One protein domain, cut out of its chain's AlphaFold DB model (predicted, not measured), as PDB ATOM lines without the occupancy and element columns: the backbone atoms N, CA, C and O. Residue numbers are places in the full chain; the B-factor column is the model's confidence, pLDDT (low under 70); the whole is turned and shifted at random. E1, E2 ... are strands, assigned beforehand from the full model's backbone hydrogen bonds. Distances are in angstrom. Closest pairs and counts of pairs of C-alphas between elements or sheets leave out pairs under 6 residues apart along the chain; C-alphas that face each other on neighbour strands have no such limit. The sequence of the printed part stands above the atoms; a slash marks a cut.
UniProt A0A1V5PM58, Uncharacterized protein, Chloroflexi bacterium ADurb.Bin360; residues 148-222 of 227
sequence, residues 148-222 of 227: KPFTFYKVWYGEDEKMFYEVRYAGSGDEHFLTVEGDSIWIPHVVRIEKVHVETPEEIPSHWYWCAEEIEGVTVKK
ATOM      1  N   LYS A 148      51.992  79.590  77.978       91.69
ATOM      2  CA  LYS A 148      50.910  79.138  77.112       91.69
ATOM      3  C   LYS A 148      49.842  80.235  77.073       91.69
ATOM      4  O   LYS A 148      49.527  80.770  78.142       91.69
ATOM      5  N   PRO A 149      49.266  80.536  75.895       92.62
ATOM      6  CA  PRO A 149      48.166  81.482  75.791       92.62
ATOM      7  C   PRO A 149      47.018  81.119  76.727       92.62
ATOM      8  O   PRO A 149      46.691  79.941  76.890       92.62
ATOM      9  N   PHE A 150      46.405  82.129  77.333       90.81
ATOM     10  CA  PHE A 150      45.305  81.935  78.268       90.81
ATOM     11  C   PHE A 150      44.281  83.064  78.181       90.81
ATOM     12  O   PHE A 150      44.428  84.032  77.436       90.81
ATOM     13  N   THR A 151      43.176  82.907  78.903       91.19
ATOM     14  CA  THR A 151      42.070  83.862  78.899       91.19
ATOM     15  C   THR A 151      41.682  84.217  80.321       91.19
ATOM     16  O   THR A 151      41.588  83.345  81.180       91.19
ATOM     17  N   PHE A 152      41.380  85.489  80.545       91.00
ATOM     18  CA  PHE A 152      40.671  85.941  81.736       91.00
ATOM     19  C   PHE A 152      39.575  86.927  81.338       91.00
ATOM     20  O   PHE A 152      39.384  87.238  80.159       91.00
ATOM     21  N   TYR A 153      38.823  87.409  82.319       90.31
ATOM     22  CA  TYR A 153      37.748  88.360  82.092       90.31
ATOM     23  C   TYR A 153      37.965  89.610  82.934       90.31
ATOM     24  O   TYR A 153      38.344  89.523  84.099       90.31
ATOM     25  N   LYS A 154      37.686  90.775  82.356       90.94
ATOM     26  CA  LYS A 154      37.521  92.022  83.101       90.94
ATOM     27  C   LYS A 154      36.037  92.245  83.335       90.94
ATOM     28  O   LYS A 154      35.269  92.390  82.384       90.94
ATOM     29  N   VAL A 155      35.637  92.253  84.600       90.38
ATOM     30  CA  VAL A 155      34.266  92.547  85.021       90.38
ATOM     31  C   VAL A 155      34.229  93.985  85.506       90.38
ATOM     32  O   VAL A 155      34.724  94.299  86.586       90.38
ATOM     33  N   TRP A 156      33.677  94.855  84.671       90.38
ATOM     34  CA  TRP A 156      33.544  96.283  84.920       90.38
ATOM     35  C   TRP A 156      32.330  96.555  85.812       90.38
ATOM     36  O   TRP A 156      31.256  95.988  85.589       90.38
ATOM     37  N   TYR A 157      32.495  97.433  86.799       87.31
ATOM     38  CA  TYR A 157      31.452  97.800  87.758       87.31
ATOM     39  C   TYR A 157      31.482  99.300  88.087       87.31
ATOM     40  O   TYR A 157      32.490  99.981  87.887       87.31
ATOM     41  N   GLY A 158      30.364  99.807  88.614       84.12
ATOM     42  CA  GLY A 158      30.180 101.228  88.922       84.12
ATOM     43  C   GLY A 158      29.811 102.079  87.699       84.12
ATOM     44  O   GLY A 158      29.970 101.660  86.560       84.12
ATOM     45  N   GLU A 159      29.306 103.290  87.937       77.69
ATOM     46  CA  GLU A 159      28.650 104.134  86.916       77.69
ATOM     47  C   GLU A 159      29.587 104.675  85.815       77.69
ATOM     48  O   GLU A 159      29.119 105.146  84.783       77.69
ATOM     49  N   ASP A 160      30.905 104.565  86.005       74.25
ATOM     50  CA  ASP A 160      31.919 105.294  85.232       74.25
ATOM     51  C   ASP A 160      32.850 104.408  84.381       74.25
ATOM     52  O   ASP A 160      33.804 104.926  83.803       74.25
ATOM     53  N   GLU A 161      32.653 103.082  84.345       72.19
ATOM     54  CA  GLU A 161      33.562 102.117  83.682       72.19
ATOM     55  C   GLU A 161      35.055 102.307  84.034       72.19
ATOM     56  O   GLU A 161      35.940 102.000  83.242       72.19
ATOM     57  N   LYS A 162      35.377 102.839  85.218       78.38
ATOM     58  CA  LYS A 162      36.771 103.048  85.663       78.38
ATOM     59  C   LYS A 162      37.288 101.933  86.557       78.38
ATOM     60  O   LYS A 162      38.489 101.862  86.805       78.38
ATOM     61  N   MET A 163      36.391 101.095  87.064       85.44
ATOM     62  CA  MET A 163      36.722 100.024  87.990       85.44
ATOM     63  C   MET A 163      36.373  98.686  87.356       85.44
ATOM     64  O   MET A 163      35.282  98.500  86.814       85.44
ATOM     65  N   PHE A 164      37.313  97.753  87.422       88.81
ATOM     66  CA  PHE A 164      37.094  96.380  87.008       88.81
ATOM     67  C   PHE A 164      37.784  95.426  87.973       88.81
ATOM     68  O   PHE A 164      38.783  95.774  88.600       88.81
ATOM     69  N   TYR A 165      37.243  94.217  88.065       88.50
ATOM     70  CA  TYR A 165      37.945  93.074  88.630       88.50
ATOM     71  C   TYR A 165      38.421  92.161  87.510       88.50
ATOM     72  O   TYR A 165      37.710  91.936  86.530       88.50
ATOM     73  N   GLU A 166      39.621  91.617  87.668       89.00
ATOM     74  CA  GLU A 166      40.142  90.563  86.806       89.00
ATOM     75  C   GLU A 166      39.733  89.219  87.400       89.00
ATOM     76  O   GLU A 166      40.034  88.912  88.558       89.00
ATOM     77  N   VAL A 167      39.011  88.419  86.621       88.25
ATOM     78  CA  VAL A 167      38.390  87.179  87.087       88.25
ATOM     79  C   VAL A 167      38.712  86.021  86.147       88.25
ATOM     80  O   VAL A 167      38.861  86.198  84.937       88.25
ATOM     81  N   ARG A 168      38.804  84.817  86.714       86.19
ATOM     82  CA  ARG A 168      39.150  83.573  86.003       86.19
ATOM     83  C   ARG A 168      38.003  83.081  85.120       86.19
ATOM     84  O   ARG A 168      38.219  82.575  84.026       86.19
ATOM     85  N   TYR A 169      36.771  83.249  85.595       79.06
ATOM     86  CA  TYR A 169      35.546  82.835  84.918       79.06
ATOM     87  C   TYR A 169      34.446  83.876  85.133       79.06
ATOM     88  O   TYR A 169      34.307  84.426  86.227       79.06
ATOM     89  N   ALA A 170      33.649  84.123  84.094       68.12
ATOM     90  CA  ALA A 170      32.439  84.926  84.187       68.12
ATOM     91  C   ALA A 170      31.282  84.043  84.685       68.12
ATOM     92  O   ALA A 170      30.795  83.200  83.933       68.12
ATOM     93  N   GLY A 171      30.869  84.219  85.945       64.19
ATOM     94  CA  GLY A 171      29.776  83.464  86.566       64.19
ATOM     95  C   GLY A 171      28.496  83.469  85.721       64.19
ATOM     96  O   GLY A 171      28.050  84.525  85.273       64.19
ATOM     97  N   SER A 172      27.875  82.303  85.514       56.31
ATOM     98  CA  SER A 172      26.575  82.197  84.846       56.31
ATOM     99  C   SER A 172      25.432  82.410  85.849       56.31
ATOM    100  O   SER A 172      24.804  81.446  86.277       56.31
ATOM    101  N   GLY A 173      25.163  83.661  86.231       59.94
ATOM    102  CA  GLY A 173      23.857  84.043  86.795       59.94
ATOM    103  C   GLY A 173      23.811  84.579  88.227       59.94
ATOM    104  O   GLY A 173      22.844  85.264  88.536       59.94
ATOM    105  N   ASP A 174      24.843  84.373  89.055       64.25
ATOM    106  CA  ASP A 174      24.758  84.695  90.497       64.25
ATOM    107  C   ASP A 174      25.627  85.888  90.942       64.25
ATOM    108  O   ASP A 174      25.837  86.081  92.135       64.25
ATOM    109  N   GLU A 175      26.183  86.678  90.010       70.94
ATOM    110  CA  GLU A 175      27.048  87.850  90.304       70.94
ATOM    111  C   GLU A 175      28.283  87.556  91.184       70.94
ATOM    112  O   GLU A 175      29.021  88.464  91.570       70.94
ATOM    113  N   HIS A 176      28.546  86.283  91.475       82.75
ATOM    114  CA  HIS A 176      29.742  85.799  92.137       82.75
ATOM    115  C   HIS A 176      30.812  85.455  91.100       82.75
ATOM    116  O   HIS A 176      30.587  84.675  90.171       82.75
ATOM    117  N   PHE A 177      32.000  86.018  91.288       85.00
ATOM    118  CA  PHE A 177      33.158  85.824  90.428       85.00
ATOM    119  C   PHE A 177      34.347  85.333  91.243       85.00
ATOM    120  O   PHE A 177      34.490  85.664  92.418       85.00
ATOM    121  N   LEU A 178      35.211  84.547  90.606       84.56
ATOM    122  CA  LEU A 178      36.485  84.135  91.182       84.56
ATOM    123  C   LEU A 178      37.580  85.030  90.605       84.56
ATOM    124  O   LEU A 178      37.841  84.969  89.399       84.56
ATOM    125  N   THR A 179      38.201  85.863  91.436       85.31
ATOM    126  CA  THR A 179      39.297  86.735  91.000       85.31
ATOM    127  C   THR A 179      40.477  85.906  90.508       85.31
ATOM    128  O   THR A 179      40.631  84.729  90.847       85.31
ATOM    129  N   VAL A 180      41.353  86.519  89.716       80.25
ATOM    130  CA  VAL A 180      42.632  85.901  89.333       80.25
ATOM    131  C   VAL A 180      43.474  85.508  90.554       80.25
ATOM    132  O   VAL A 180      44.150  84.481  90.519       80.25
ATOM    133  N   GLU A 181      43.330  86.208  91.680       80.00
ATOM    134  CA  GLU A 181      43.988  85.897  92.959       80.00
ATOM    135  C   GLU A 181      43.336  84.720  93.712       80.00
ATOM    136  O   GLU A 181      43.978  84.088  94.546       80.00
ATOM    137  N   GLY A 182      42.117  84.320  93.334       80.44
ATOM    138  CA  GLY A 182      41.413  83.162  93.898       80.44
ATOM    139  C   GLY A 182      40.366  83.507  94.954       80.44
ATOM    140  O   GLY A 182      39.775  82.596  95.532       80.44
ATOM    141  N   ASP A 183      40.093  84.792  95.167       84.62
ATOM    142  CA  ASP A 183      39.023  85.245  96.049       84.62
ATOM    143  C   ASP A 183      37.673  85.158  95.345       84.62
ATOM    144  O   ASP A 183      37.519  85.544  94.183       84.62
ATOM    145  N   SER A 184      36.664  84.669  96.063       86.88
ATOM    146  CA  SER A 184      35.284  84.797  95.610       86.88
ATOM    147  C   SER A 184      34.769  86.182  95.977       86.88
ATOM    148  O   SER A 184      34.711  86.543  97.152       86.88
ATOM    149  N   ILE A 185      34.387  86.952  94.965       86.75
ATOM    150  CA  ILE A 185      33.821  88.290  95.114       86.75
ATOM    151  C   ILE A 185      32.404  88.315  94.563       86.75
ATOM    152  O   ILE A 185      32.089  87.618  93.603       86.75
ATOM    153  N   TRP A 186      31.552  89.133  95.166       87.62
ATOM    154  CA  TRP A 186      30.226  89.431  94.642       87.62
ATOM    155  C   TRP A 186      30.232  90.831  94.029       87.62
ATOM    156  O   TRP A 186      30.689  91.780  94.671       87.62
ATOM    157  N   ILE A 187      29.756  90.956  92.790       85.81
ATOM    158  CA  ILE A 187      29.696  92.220  92.048       85.81
ATOM    159  C   ILE A 187      28.226  92.506  91.684       85.81
ATOM    160  O   ILE A 187      27.773  92.048  90.637       85.81
ATOM    161  N   PRO A 188      27.488  93.293  92.495       78.62
ATOM    162  CA  PRO A 188      26.041  93.517  92.325       78.62
ATOM    163  C   PRO A 188      25.619  94.232  91.041       78.62
ATOM    164  O   PRO A 188      24.459  94.211  90.639       78.62
ATOM    165  N   HIS A 189      26.531  95.003  90.458       84.00
ATOM    166  CA  HIS A 189      26.231  95.919  89.362       84.00
ATOM    167  C   HIS A 189      27.289  95.772  88.281       84.00
ATOM    168  O   HIS A 189      28.137  96.644  88.079       84.00
ATOM    169  N   VAL A 190      27.253  94.620  87.615       87.00
ATOM    170  CA  VAL A 190      28.087  94.361  86.445       87.00
ATOM    171  C   VAL A 190      27.610  95.239  85.293       87.00
ATOM    172  O   VAL A 190      26.482  95.110  84.823       87.00
ATOM    173  N   VAL A 191      28.490  96.117  84.822       88.50
ATOM    174  CA  VAL A 191      28.226  97.003  83.680       88.50
ATOM    175  C   VAL A 191      28.626  96.326  82.376       88.50
ATOM    176  O   VAL A 191      27.897  96.371  81.388       88.50
ATOM    177  N   ARG A 192      29.790  95.669  82.372       88.19
ATOM    178  CA  ARG A 192      30.347  94.998  81.196       88.19
ATOM    179  C   ARG A 192      31.250  93.853  81.620       88.19
ATOM    180  O   ARG A 192      32.023  93.984  82.563       88.19
ATOM    181  N   ILE A 193      31.209  92.759  80.866       89.44
ATOM    182  CA  ILE A 193      32.206  91.692  80.950       89.44
ATOM    183  C   ILE A 193      32.981  91.682  79.640       89.44
ATOM    184  O   ILE A 193      32.402  91.536  78.565       89.44
ATOM    185  N   GLU A 194      34.291  91.847  79.734       90.94
ATOM    186  CA  GLU A 194      35.210  91.821  78.606       90.94
ATOM    187  C   GLU A 194      36.096  90.584  78.716       90.94
ATOM    188  O   GLU A 194      36.735  90.356  79.742       90.94
ATOM    189  N   LYS A 195      36.126  89.773  77.660       91.94
ATOM    190  CA  LYS A 195      37.014  88.616  77.571       91.94
ATOM    191  C   LYS A 195      38.372  89.083  77.057       91.94
ATOM    192  O   LYS A 195      38.448  89.620  75.955       91.94
ATOM    193  N   VAL A 196      39.421  88.852  77.837       90.94
ATOM    194  CA  VAL A 196      40.793  89.223  77.494       90.94
ATOM    195  C   VAL A 196      41.569  87.964  77.142       90.94
ATOM    196  O   VAL A 196      41.647  87.024  77.935       90.94
ATOM    197  N   HIS A 197      42.128  87.961  75.938       92.88
ATOM    198  CA  HIS A 197      43.029  86.929  75.445       92.88
ATOM    199  C   HIS A 197      44.468  87.403  75.623       92.88
ATOM    200  O   HIS A 197      44.785  88.524  75.232       92.88
ATOM    201  N   VAL A 198      45.300  86.571  76.249       91.12
ATOM    202  CA  VAL A 198      46.732  86.818  76.429       91.12
ATOM    203  C   VAL A 198      47.463  85.807  75.558       91.12
ATOM    204  O   VAL A 198      47.535  84.625  75.898       91.12
ATOM    205  N   GLU A 199      47.954  86.269  74.417       92.06
ATOM    206  CA  GLU A 199      48.643  85.473  73.401       92.06
ATOM    207  C   GLU A 199      50.157  85.503  73.593       92.06
ATOM    208  O   GLU A 199      50.844  84.542  73.238       92.06
ATOM    209  N   THR A 200      50.686  86.581  74.180       90.56
ATOM    210  CA  THR A 200      52.123  86.726  74.430       90.56
ATOM    211  C   THR A 200      52.441  87.087  75.883       90.56
ATOM    212  O   THR A 200      51.627  87.685  76.592       90.56
ATOM    213  N   PRO A 201      53.655  86.766  76.361       88.00
ATOM    214  CA  PRO A 201      54.107  87.170  77.690       88.00
ATOM    215  C   PRO A 201      54.051  88.688  77.924       88.00
ATOM    216  O   PRO A 201      53.834  89.147  79.047       88.00
ATOM    217  N   GLU A 202      54.268  89.497  76.889       87.31
ATOM    218  CA  GLU A 202      54.261  90.961  76.953       87.31
ATOM    219  C   GLU A 202      52.885  91.528  77.310       87.31
ATOM    220  O   GLU A 202      52.819  92.577  77.948       87.31
ATOM    221  N   GLU A 203      51.815  90.808  76.975       88.44
ATOM    222  CA  GLU A 203      50.427  91.186  77.252       88.44
ATOM    223  C   GLU A 203      50.000  90.894  78.699       88.44
ATOM    224  O   GLU A 203      48.953  91.378  79.136       88.44
ATOM    225  N   ILE A 204      50.805  90.147  79.472       83.12
ATOM    226  CA  ILE A 204      50.541  89.936  80.902       83.12
ATOM    227  C   ILE A 204      50.613  91.288  81.628       83.12
ATOM    228  O   ILE A 204      51.666  91.941  81.585       83.12
ATOM    229  N   PRO A 205      49.544  91.692  82.345       75.94
ATOM    230  CA  PRO A 205      49.528  92.944  83.085       75.94
ATOM    231  C   PRO A 205      50.684  93.048  84.084       75.94
ATOM    232  O   PRO A 205      50.985  92.110  84.823       75.94
ATOM    233  N   SER A 206      51.330  94.213  84.140       75.12
ATOM    234  CA  SER A 206      52.533  94.421  84.959       75.12
ATOM    235  C   SER A 206      52.300  94.264  86.462       75.12
ATOM    236  O   SER A 206      53.252  94.022  87.197       75.12
ATOM    237  N   HIS A 207      51.058  94.414  86.936       74.19
ATOM    238  CA  HIS A 207      50.707  94.237  88.346       74.19
ATOM    239  C   HIS A 207      50.607  92.763  88.770       74.19
ATOM    240  O   HIS A 207      50.573  92.486  89.967       74.19
ATOM    241  N   TRP A 208      50.640  91.806  87.837       73.06
ATOM    242  CA  TRP A 208      50.680  90.367  88.132       73.06
ATOM    243  C   TRP A 208      52.109  89.877  88.396       73.06
ATOM    244  O   TRP A 208      52.610  88.958  87.747       73.06
ATOM    245  N   TYR A 209      52.776  90.475  89.388       57.59
ATOM    246  CA  TYR A 209      54.153  90.135  89.786       57.59
ATOM    247  C   TYR A 209      54.358  88.648  90.145       57.59
ATOM    248  O   TYR A 209      55.478  88.149  90.111       57.59
ATOM    249  N   TRP A 210      53.278  87.928  90.451       58.56
ATOM    250  CA  TRP A 210      53.245  86.514  90.837       58.56
ATOM    251  C   TRP A 210      53.425  85.543  89.658       58.56
ATOM    252  O   TRP A 210      53.634  84.348  89.864       58.56
ATOM    253  N   CYS A 211      53.343  86.032  88.419       72.50
ATOM    254  CA  CYS A 211      53.416  85.214  87.207       72.50
ATOM    255  C   CYS A 211      54.818  85.240  86.587       72.50
ATOM    256  O   CYS A 211      54.974  85.372  85.374       72.50
ATOM    257  N   ALA A 212      55.844  85.115  87.425       82.94
ATOM    258  CA  ALA A 212      57.218  84.904  86.999       82.94
ATOM    259  C   ALA A 212      57.748  83.582  87.566       82.94
ATOM    260  O   ALA A 212      57.379  83.164  88.662       82.94
ATOM    261  N   GLU A 213      58.615  82.923  86.811       86.19
ATOM    262  CA  GLU A 213      59.318  81.711  87.214       86.19
ATOM    263  C   GLU A 213      60.803  81.882  86.919       86.19
ATOM    264  O   GLU A 213      61.177  82.458  85.897       86.19
ATOM    265  N   GLU A 214      61.658  81.393  87.811       87.69
ATOM    266  CA  GLU A 214      63.089  81.315  87.547       87.69
ATOM    267  C   GLU A 214      63.428  79.916  87.037       87.69
ATOM    268  O   GLU A 214      63.363  78.938  87.781       87.69
ATOM    269  N   ILE A 215      63.803  79.825  85.763       86.19
ATOM    270  CA  ILE A 215      64.210  78.573  85.132       86.19
ATOM    271  C   ILE A 215      65.694  78.679  84.804       86.19
ATOM    272  O   ILE A 215      66.121  79.546  84.044       86.19
ATOM    273  N   GLU A 216      66.497  77.811  85.420       85.75
ATOM    274  CA  GLU A 216      67.953  77.755  85.234       85.75
ATOM    275  C   GLU A 216      68.683  79.112  85.408       85.75
ATOM    276  O   GLU A 216      69.638  79.414  84.678       85.75
ATOM    277  N   GLY A 217      68.234  79.934  86.364       83.56
ATOM    278  CA  GLY A 217      68.800  81.260  86.643       83.56
ATOM    279  C   GLY A 217      68.273  82.389  85.751       83.56
ATOM    280  O   GLY A 217      68.829  83.486  85.770       83.56
ATOM    281  N   VAL A 218      67.239  82.138  84.939       85.56
ATOM    282  CA  VAL A 218      66.582  83.140  84.087       85.56
ATOM    283  C   VAL A 218      65.144  83.334  84.549       85.56
ATOM    284  O   VAL A 218      64.350  82.396  84.525       85.56
ATOM    285  N   THR A 219      64.790  84.561  84.925       87.56
ATOM    286  CA  THR A 219      63.401  84.925  85.218       87.56
ATOM    287  C   THR A 219      62.620  85.089  83.917       87.56
ATOM    288  O   THR A 219      62.942  85.946  83.092       87.56
ATOM    289  N   VAL A 220      61.585  84.275  83.741       89.19
ATOM    290  CA  VAL A 220      60.641  84.330  82.621       89.19
ATOM    291  C   VAL A 220      59.234  84.566  83.145       89.19
ATOM    292  O   VAL A 220      58.922  84.250  84.293       89.19
ATOM    293  N   LYS A 221      58.365  85.132  82.313       88.81
ATOM    294  CA  LYS A 221      56.941  85.225  82.638       88.81
ATOM    295  C   LYS A 221      56.306  83.843  82.472       88.81
ATOM    296  O   LYS A 221      56.558  83.182  81.471       88.81
ATOM    297  N   LYS A 222      55.483  83.396  83.412       89.06
ATOM    298  CA  LYS A 222      54.804  82.094  83.331       89.06
ATOM    299  C   LYS A 222      53.303  82.270  83.157       89.06
ATOM    300  O   LYS A 222      52.738  83.267  83.608       89.06
TER     301      LYS A 222
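Overview. This is residues 148 to 222 of the 227 residues of an uncharacterized protein of Chloroflexi bacterium ADurb.Bin360 (UniProt A0A1V5PM58). Picture one strongly twisted sheet of five strands, with the long E1 and E5 and the shorter E2 side by side and a small hairpin, E3 and E4, joined to the edge of E2 only at a point. Beyond the end where E1 begins and E5 ends, a second small hairpin, E6 and E7, sticks out at the end of a long loop and makes much of the length. The printed part has 75 residues, with no named helix and seven named strands in the order E1 to E7; the class is all strand. The large sheet runs E4, E3, E2, E1, E5, with E4 and E3, E2 and E1, and E1 and E5 antiparallel. The whole is loose, with a radius of gyration of the C-alphas of 14.3 A, and spans 45 by 22 by 18 A.

Along the chain. Find C-alpha 150 at (45.305, 81.935, 78.268); from there E1, residues 150 to 157, runs 23.1 A to C-alpha 157 at (31.452, 97.800, 87.758). E5, residues 190 to 198, is 22.5 A long, and E2, residues 163 to 169, is 17.5 A long. Look next at the short strands E3, residues 176 to 179, and E4, residues 184 to 186. Then find E6, residues 212 to 215, and E7, residues 218 to 221, which ends at C-alpha 221 at (56.941, 85.225, 82.638).

Arrangement. Start at inner strand E1, which is antiparallel to edge strand E5 at 159 degrees; N 154 and O 194 are 2.8 A apart, within hydrogen-bond range, and the C-alphas of 153 and 195 face each other at 4.6 A. E1 and E2 form a hairpin at 141 degrees, where N 167 and O 153 are 2.8 A apart. E3 and E2 meet only at a point, where C-alphas 179 and 167 face each other at 4.0 A. Edge strand E4 forms a hairpin with E3 at 134 degrees, and N 177 and O 185 are 2.8 A apart. E4 is apart from E1 and E2. Now go to the hairpin of E6 and E7, at 145 degrees, where N 220 and O 213 are 2.8 A apart; both strands are apart from the five of the large sheet.

Size, cuts and confidence. The two C-alphas farthest apart are those of Glu 159 and Glu 216, 47.4 A. The printed part has no cut. The link from E5 to E6, residues 199 to 211, is long; that from E2 to E3 is short, and the others are tight. Mean pLDDT of the printed part is 83.1; look for values under 70 at residues 170 to 174 and 209 to 210.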